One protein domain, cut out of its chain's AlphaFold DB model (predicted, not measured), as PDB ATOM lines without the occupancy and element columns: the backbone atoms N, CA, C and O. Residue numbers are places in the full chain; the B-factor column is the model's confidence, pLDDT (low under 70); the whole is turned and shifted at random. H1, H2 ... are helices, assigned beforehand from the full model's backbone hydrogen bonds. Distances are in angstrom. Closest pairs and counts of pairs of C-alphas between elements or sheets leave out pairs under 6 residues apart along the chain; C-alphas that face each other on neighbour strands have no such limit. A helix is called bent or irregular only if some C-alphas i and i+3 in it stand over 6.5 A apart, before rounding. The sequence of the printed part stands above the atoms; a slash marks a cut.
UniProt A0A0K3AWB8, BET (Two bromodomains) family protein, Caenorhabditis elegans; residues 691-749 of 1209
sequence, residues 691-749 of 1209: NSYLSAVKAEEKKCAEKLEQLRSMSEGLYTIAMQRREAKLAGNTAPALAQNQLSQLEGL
ATOM      1  N   ASN A 691     194.606 192.556 212.245       72.10
ATOM      2  CA  ASN A 691     194.531 194.019 212.243       72.10
ATOM      3  C   ASN A 691     194.175 194.579 213.628       72.10
ATOM      4  O   ASN A 691     194.740 195.597 214.033       72.10
ATOM      5  N   SER A 692     193.310 193.903 214.393       72.82
ATOM      6  CA  SER A 692     193.046 194.243 215.799       72.82
ATOM      7  C   SER A 692     194.306 194.091 216.667       72.82
ATOM      8  O   SER A 692     194.689 195.028 217.372       72.82
ATOM      9  N   TYR A 693     195.032 192.973 216.543       76.44
ATOM     10  CA  TYR A 693     196.305 192.749 217.234       76.44
ATOM     11  C   TYR A 693     197.391 193.747 216.798       76.44
ATOM     12  O   TYR A 693     198.075 194.299 217.653       76.44
ATOM     13  N   LEU A 694     197.521 194.055 215.504       78.41
ATOM     14  CA  LEU A 694     198.438 195.076 214.977       78.41
ATOM     15  C   LEU A 694     198.104 196.476 215.510       78.41
ATOM     16  O   LEU A 694     199.013 197.248 215.809       78.41
ATOM     17  N   SER A 695     196.819 196.805 215.648       83.15
ATOM     18  CA  SER A 695     196.361 198.064 216.247       83.15
ATOM     19  C   SER A 695     196.722 198.135 217.736       83.15
ATOM     20  O   SER A 695     197.276 199.137 218.189       83.15
ATOM     21  N   ALA A 696     196.508 197.047 218.484       81.54
ATOM     22  CA  ALA A 696     196.905 196.940 219.888       81.54
ATOM     23  C   ALA A 696     198.432 197.030 220.077       81.54
ATOM     24  O   ALA A 696     198.897 197.772 220.940       81.54
ATOM     25  N   VAL A 697     199.218 196.349 219.235       78.91
ATOM     26  CA  VAL A 697     200.691 196.414 219.249       78.91
ATOM     27  C   VAL A 697     201.180 197.834 218.958       78.91
ATOM     28  O   VAL A 697     201.980 198.352 219.730       78.91
ATOM     29  N   LYS A 698     200.651 198.511 217.929       82.53
ATOM     30  CA  LYS A 698     200.993 199.916 217.623       82.53
ATOM     31  C   LYS A 698     200.591 200.884 218.741       82.53
ATOM     32  O   LYS A 698     201.280 201.875 218.984       82.53
ATOM     33  N   ALA A 699     199.489 200.614 219.443       84.05
ATOM     34  CA  ALA A 699     199.085 201.400 220.605       84.05
ATOM     35  C   ALA A 699     200.052 201.221 221.791       84.05
ATOM     36  O   ALA A 699     200.353 202.199 222.476       84.05
ATOM     37  N   GLU A 700     200.570 200.012 222.020       80.47
ATOM     38  CA  GLU A 700     201.554 199.745 223.079       80.47
ATOM     39  C   GLU A 700     202.956 200.255 222.712       80.47
ATOM     40  O   GLU A 700     203.623 200.869 223.542       80.47
ATOM     41  N   GLU A 701     203.368 200.115 221.450       81.34
ATOM     42  CA  GLU A 701     204.586 200.714 220.885       81.34
ATOM     43  C   GLU A 701     204.613 202.233 221.119       81.34
ATOM     44  O   GLU A 701     205.602 202.771 221.622       81.34
ATOM     45  N   LYS A 702     203.490 202.921 220.863       87.39
ATOM     46  CA  LYS A 702     203.342 204.359 221.125       87.39
ATOM     47  C   LYS A 702     203.503 204.714 222.609       87.39
ATOM     48  O   LYS A 702     204.209 205.673 222.914       87.39
ATOM     49  N   LYS A 703     202.915 203.941 223.534       84.75
ATOM     50  CA  LYS A 703     203.117 204.143 224.987       84.75
ATOM     51  C   LYS A 703     204.576 203.925 225.389       84.75
ATOM     52  O   LYS A 703     205.112 204.685 226.193       84.75
ATOM     53  N   CYS A 704     205.231 202.906 224.832       78.25
ATOM     54  CA  CYS A 704     206.646 202.627 225.074       78.25
ATOM     55  C   CYS A 704     207.546 203.765 224.569       78.25
ATOM     56  O   CYS A 704     208.469 204.156 225.282       78.25
ATOM     57  N   ALA A 705     207.249 204.347 223.405       86.19
ATOM     58  CA  ALA A 705     207.955 205.515 222.880       86.19
ATOM     59  C   ALA A 705     207.755 206.765 223.762       86.19
ATOM     60  O   ALA A 705     208.733 207.414 224.133       86.19
ATOM     61  N   GLU A 706     206.517 207.065 224.170       88.12
ATOM     62  CA  GLU A 706     206.205 208.176 225.089       88.12
ATOM     63  C   GLU A 706     206.931 208.025 226.435       88.12
ATOM     64  O   GLU A 706     207.535 208.976 226.937       88.12
ATOM     65  N   LYS A 707     206.946 206.808 226.987       87.03
ATOM     66  CA  LYS A 707     207.669 206.460 228.215       87.03
ATOM     67  C   LYS A 707     209.189 206.587 228.066       87.03
ATOM     68  O   LYS A 707     209.857 207.047 228.991       87.03
ATOM     69  N   LEU A 708     209.747 206.185 226.923       86.21
ATOM     70  CA  LEU A 708     211.184 206.273 226.656       86.21
ATOM     71  C   LEU A 708     211.641 207.732 226.519       86.21
ATOM     72  O   LEU A 708     212.693 208.085 227.048       86.21
ATOM     73  N   GLU A 709     210.835 208.599 225.905       87.86
ATOM     74  CA  GLU A 709     211.144 210.030 225.813       87.86
ATOM     75  C   GLU A 709     211.030 210.738 227.178       87.86
ATOM     76  O   GLU A 709     211.869 211.572 227.519       87.86
ATOM     77  N   GLN A 710     210.082 210.336 228.032       85.47
ATOM     78  CA  GLN A 710     210.017 210.807 229.426       85.47
ATOM     79  C   GLN A 710     211.272 210.411 230.230       85.47
ATOM     80  O   GLN A 710     211.829 211.238 230.956       85.47
ATOM     81  N   LEU A 711     211.778 209.184 230.056       84.96
ATOM     82  CA  LEU A 711     213.057 208.758 230.642       84.96
ATOM     83  C   LEU A 711     214.249 209.544 230.078       84.96
ATOM     84  O   LEU A 711     215.149 209.918 230.835       84.96
ATOM     85  N   ARG A 712     214.246 209.839 228.773       86.78
ATOM     86  CA  ARG A 712     215.280 210.646 228.110       86.78
ATOM     87  C   ARG A 712     215.335 212.061 228.684       86.78
ATOM     88  O   ARG A 712     216.407 212.508 229.083       86.78
ATOM     89  N   SER A 713     214.188 212.720 228.825       84.93
ATOM     90  CA  SER A 713     214.085 214.060 229.417       84.93
ATOM     91  C   SER A 713     214.598 214.108 230.862       84.93
ATOM     92  O   SER A 713     215.341 215.020 231.227       84.93
ATOM     93  N   MET A 714     214.292 213.099 231.684       83.01
ATOM     94  CA  MET A 714     214.811 213.043 233.056       83.01
ATOM     95  C   MET A 714     216.321 212.780 233.135       83.01
ATOM     96  O   MET A 714     216.934 213.093 234.157       83.01
ATOM     97  N   SER A 715     216.940 212.217 232.093       87.09
ATOM     98  CA  SER A 715     218.335 211.769 232.154       87.09
ATOM     99  C   SER A 715     219.330 212.920 232.391       87.09
ATOM    100  O   SER A 715     220.268 212.757 233.173       87.09
ATOM    101  N   GLU A 716     219.073 214.116 231.850       84.48
ATOM    102  CA  GLU A 716     219.860 215.333 232.112       84.48
ATOM    103  C   GLU A 716     219.744 215.797 233.578       84.48
ATOM    104  O   GLU A 716     220.739 216.143 234.224       84.48
ATOM    105  N   GLY A 717     218.533 215.742 234.141       85.17
ATOM    106  CA  GLY A 717     218.267 216.065 235.547       85.17
ATOM    107  C   GLY A 717     218.927 215.083 236.522       85.17
ATOM    108  O   GLY A 717     219.408 215.479 237.583       85.17
ATOM    109  N   LEU A 718     219.012 213.804 236.152       85.45
ATOM    110  CA  LEU A 718     219.725 212.791 236.935       85.45
ATOM    111  C   LEU A 718     221.251 212.936 236.804       85.45
ATOM    112  O   LEU A 718     221.962 212.815 237.804       85.45
ATOM    113  N   TYR A 719     221.759 213.250 235.609       87.44
ATOM    114  CA  TYR A 719     223.187 213.466 235.362       87.44
ATOM    115  C   TYR A 719     223.735 214.694 236.106       87.44
ATOM    116  O   TYR A 719     224.779 214.616 236.755       87.44
ATOM    117  N   THR A 720     223.011 215.817 236.080       86.46
ATOM    118  CA  THR A 720     223.397 217.034 236.817       86.46
ATOM    119  C   THR A 720     223.440 216.800 238.328       86.46
ATOM    120  O   THR A 720     224.421 217.176 238.974       86.46
ATOM    121  N   ILE A 721     222.462 216.088 238.897       84.61
ATOM    122  CA  ILE A 721     222.485 215.689 240.315       84.61
ATOM    123  C   ILE A 721     223.644 214.718 240.601       84.61
ATOM    124  O   ILE A 721     224.305 214.840 241.634       84.61
ATOM    125  N   ALA A 722     223.967 213.788 239.696       84.65
ATOM    126  CA  ALA A 722     225.127 212.907 239.852       84.65
ATOM    127  C   ALA A 722     226.459 213.685 239.894       84.65
ATOM    128  O   ALA A 722     227.317 213.372 240.727       84.65
ATOM    129  N   MET A 723     226.617 214.729 239.071       86.04
ATOM    130  CA  MET A 723     227.778 215.629 239.129       86.04
ATOM    131  C   MET A 723     227.823 216.419 240.443       86.04
ATOM    132  O   MET A 723     228.843 216.375 241.128       86.04
ATOM    133  N   GLN A 724     226.714 217.021 240.883       85.87
ATOM    134  CA  GLN A 724     226.653 217.732 242.171       85.87
ATOM    135  C   GLN A 724     227.006 216.825 243.364       85.87
ATOM    136  O   GLN A 724     227.701 217.241 244.291       85.87
ATOM    137  N   ARG A 725     226.590 215.549 243.346       82.34
ATOM    138  CA  ARG A 725     226.974 214.560 244.376       82.34
ATOM    139  C   ARG A 725     228.458 214.173 244.307       82.34
ATOM    140  O   ARG A 725     229.020 213.797 245.335       82.34
ATOM    141  N   ARG A 726     229.110 214.272 243.140       81.79
ATOM    142  CA  ARG A 726     230.567 214.093 242.975       81.79
ATOM    143  C   ARG A 726     231.341 215.307 243.493       81.79
ATOM    144  O   ARG A 726     232.315 215.129 244.218       81.79
ATOM    145  N   GLU A 727     230.891 216.515 243.175       83.30
ATOM    146  CA  GLU A 727     231.484 217.768 243.659       83.30
ATOM    147  C   GLU A 727     231.366 217.892 245.182       83.30
ATOM    148  O   GLU A 727     232.360 218.155 245.854       83.30
ATOM    149  N   ALA A 728     230.194 217.589 245.752       81.62
ATOM    150  CA  ALA A 728     229.993 217.566 247.199       81.62
ATOM    151  C   ALA A 728     230.948 216.585 247.905       81.62
ATOM    152  O   ALA A 728     231.586 216.959 248.887       81.62
ATOM    153  N   LYS A 729     231.129 215.370 247.356       77.85
ATOM    154  CA  LYS A 729     232.113 214.384 247.850       77.85
ATOM    155  C   LYS A 729     233.553 214.912 247.834       77.85
ATOM    156  O   LYS A 729     234.291 214.641 248.772       77.85
ATOM    157  N   LEU A 730     233.951 215.649 246.794       79.11
ATOM    158  CA  LEU A 730     235.293 216.239 246.686       79.11
ATOM    159  C   LEU A 730     235.485 217.447 247.619       79.11
ATOM    160  O   LEU A 730     236.592 217.679 248.093       79.11
ATOM    161  N   ALA A 731     234.415 218.193 247.900       81.83
ATOM    162  CA  ALA A 731     234.423 219.360 248.781       81.83
ATOM    163  C   ALA A 731     234.207 219.036 250.275       81.83
ATOM    164  O   ALA A 731     234.216 219.950 251.094       81.83
ATOM    165  N   GLY A 732     233.965 217.768 250.638       76.62
ATOM    166  CA  GLY A 732     233.601 217.365 252.006       76.62
ATOM    167  C   GLY A 732     232.179 217.763 252.434       76.62
ATOM    168  O   GLY A 732     231.847 217.694 253.614       76.62
ATOM    169  N   ASN A 733     231.331 218.179 251.491       76.56
ATOM    170  CA  ASN A 733     229.978 218.670 251.745       76.56
ATOM    171  C   ASN A 733     228.927 217.548 251.687       76.56
ATOM    172  O   ASN A 733     229.099 216.524 251.023       76.56
ATOM    173  N   THR A 734     227.779 217.773 252.331       73.11
ATOM    174  CA  THR A 734     226.624 216.863 252.271       73.11
ATOM    175  C   THR A 734     226.113 216.726 250.835       73.11
ATOM    176  O   THR A 734     225.652 217.700 250.239       73.11
ATOM    177  N   ALA A 735     226.173 215.515 250.277       74.28
ATOM    178  CA  ALA A 735     225.723 215.256 248.914       74.28
ATOM    179  C   ALA A 735     224.191 215.413 248.790       74.28
ATOM    180  O   ALA A 735     223.469 214.832 249.605       74.28
ATOM    181  N   PRO A 736     223.671 216.137 247.775       75.82
ATOM    182  CA  PRO A 736     222.235 216.351 247.625       75.82
ATOM    183  C   PRO A 736     221.468 215.034 247.447       75.82
ATOM    184  O   PRO A 736     221.973 214.059 246.878       75.82
ATOM    185  N   ALA A 737     220.235 215.014 247.952       73.11
ATOM    186  CA  ALA A 737     219.273 213.941 247.733       73.11
ATOM    187  C   ALA A 737     218.459 214.205 246.457       73.11
ATOM    188  O   ALA A 737     218.294 215.352 246.044       73.11
ATOM    189  N   LEU A 738     217.936 213.140 245.847       76.16
ATOM    190  CA  LEU A 738     216.991 213.257 244.738       76.16
ATOM    191  C   LEU A 738     215.649 213.791 245.275       76.16
ATOM    192  O   LEU A 738     215.201 213.354 246.337       76.16
ATOM    193  N   ALA A 739     215.024 214.750 244.587       82.14
ATOM    194  CA  ALA A 739     213.805 215.383 245.088       82.14
ATOM    195  C   ALA A 739     212.614 214.410 245.047       82.14
ATOM    196  O   ALA A 739     212.482 213.628 244.110       82.14
ATOM    197  N   GLN A 740     211.698 214.490 246.016       80.33
ATOM    198  CA  GLN A 740     210.589 213.529 246.128       80.33
ATOM    199  C   GLN A 740     209.688 213.493 244.877       80.33
ATOM    200  O   GLN A 740     209.280 212.420 244.456       80.33
ATOM    201  N   ASN A 741     209.481 214.637 244.212       83.92
ATOM    202  CA  ASN A 741     208.793 214.714 242.916       83.92
ATOM    203  C   ASN A 741     209.509 213.891 241.817       83.92
ATOM    204  O   ASN A 741     208.858 213.224 241.023       83.92
ATOM    205  N   GLN A 742     210.846 213.874 241.803       81.19
ATOM    206  CA  GLN A 742     211.627 213.067 240.857       81.19
ATOM    207  C   GLN A 742     211.544 211.566 241.176       81.19
ATOM    208  O   GLN A 742     211.512 210.765 240.246       81.19
ATOM    209  N   LEU A 743     211.460 211.174 242.459       81.91
ATOM    210  CA  LEU A 743     211.159 209.781 242.824       81.91
ATOM    211  C   LEU A 743     209.769 209.378 242.320       81.91
ATOM    212  O   LEU A 743     209.666 208.392 241.601       81.91
ATOM    213  N   SER A 744     208.727 210.159 242.613       83.18
ATOM    214  CA  SER A 744     207.360 209.847 242.168       83.18
ATOM    215  C   SER A 744     207.223 209.803 240.641       83.18
ATOM    216  O   SER A 744     206.486 208.971 240.118       83.18
ATOM    217  N   GLN A 745     207.963 210.639 239.905       82.51
ATOM    218  CA  GLN A 745     208.035 210.555 238.440       82.51
ATOM    219  C   GLN A 745     208.702 209.252 237.978       82.51
ATOM    220  O   GLN A 745     208.142 208.550 237.140       82.51
ATOM    221  N   LEU A 746     209.851 208.877 238.549       83.11
ATOM    222  CA  LEU A 746     210.518 207.605 238.247       83.11
ATOM    223  C   LEU A 746     209.637 206.389 238.577       83.11
ATOM    224  O   LEU A 746     209.547 205.464 237.767       83.11
ATOM    225  N   GLU A 747     208.934 206.412 239.709       83.04
ATOM    226  CA  GLU A 747     208.034 205.341 240.146       83.04
ATOM    227  C   GLU A 747     206.783 205.232 239.267       83.04
ATOM    228  O   GLU A 747     206.408 204.115 238.906       83.04
ATOM    229  N   GLY A 748     206.240 206.358 238.788       82.57
ATOM    230  CA  GLY A 748     205.204 206.389 237.747       82.57
ATOM    231  C   GLY A 748     205.661 205.798 236.404       82.57
ATOM    232  O   GLY A 748     204.864 205.192 235.688       82.57
ATOM    233  N   LEU A 749     206.959 205.871 236.086       80.95
ATOM    234  CA  LEU A 749     207.569 205.150 234.956       80.95
ATOM    235  C   LEU A 749     208.000 203.713 235.322       80.95
ATOM    236  O   LEU A 749     208.574 202.996 234.498       80.95
TER     237      LEU A 749
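AT A GLANCE: This is residues 691 to 749 of the 1209 residues of the protein "BET (Two bromodomains) family protein" of Caenorhabditis elegans (UniProt A0A0K3AWB8). One long helix, H1, makes the length of a hook: past its last residue the chain turns at Gly 732 and folds back as a link beside H1, ending in the short helix H2 next to the middle part of H1. Residues 691 to 706, all in H1, stick out free beyond this fold. The printed part has 59 residues with two named helices, H1 then H2, and no named strand; its class is all helix. It is extended, with a radius of gyration of the C-alphas of 17.4 A, and forms a rod spanning 60 by 17 by 10 A.

HOW THE PARTS SIT: Begin with H1, residues 691 to 731, and look near residue 716, where it has a kink of 29 degrees. H1 is neither bent nor irregular, but only just: C-alphas 713 and 716 are 6.5 A apart. Next look at H2, residues 740 to 748. H1 and H2 are near each other, with 10 pairs of C-alphas within 10 A, the closest at 8.1 A. A short link of 8 residues joins them. In H2 every O i to N i+4 pair is within hydrogen-bond range; in H1 35 of 37 are.

IN THESE COORDINATES: Find C-alpha 691 at (194.531, 194.019, 212.243); from there H1 runs 59.7 A to C-alpha 731 at (234.423, 219.360, 248.781). H2 begins at C-alpha 740 and ends 12.3 A away at C-alpha 748, at (205.204, 206.389, 237.747).

THE WHOLE: The two C-alphas farthest apart, those of Asn 691 and Gly 732, are 60.4 A from each other. Without residues 691 to 706, which stand free, the body has 43 residues and spans 37 by 17 by 8 A. The printed part has no cut. Its mean pLDDT is 82.0, and no printed residue is under 70.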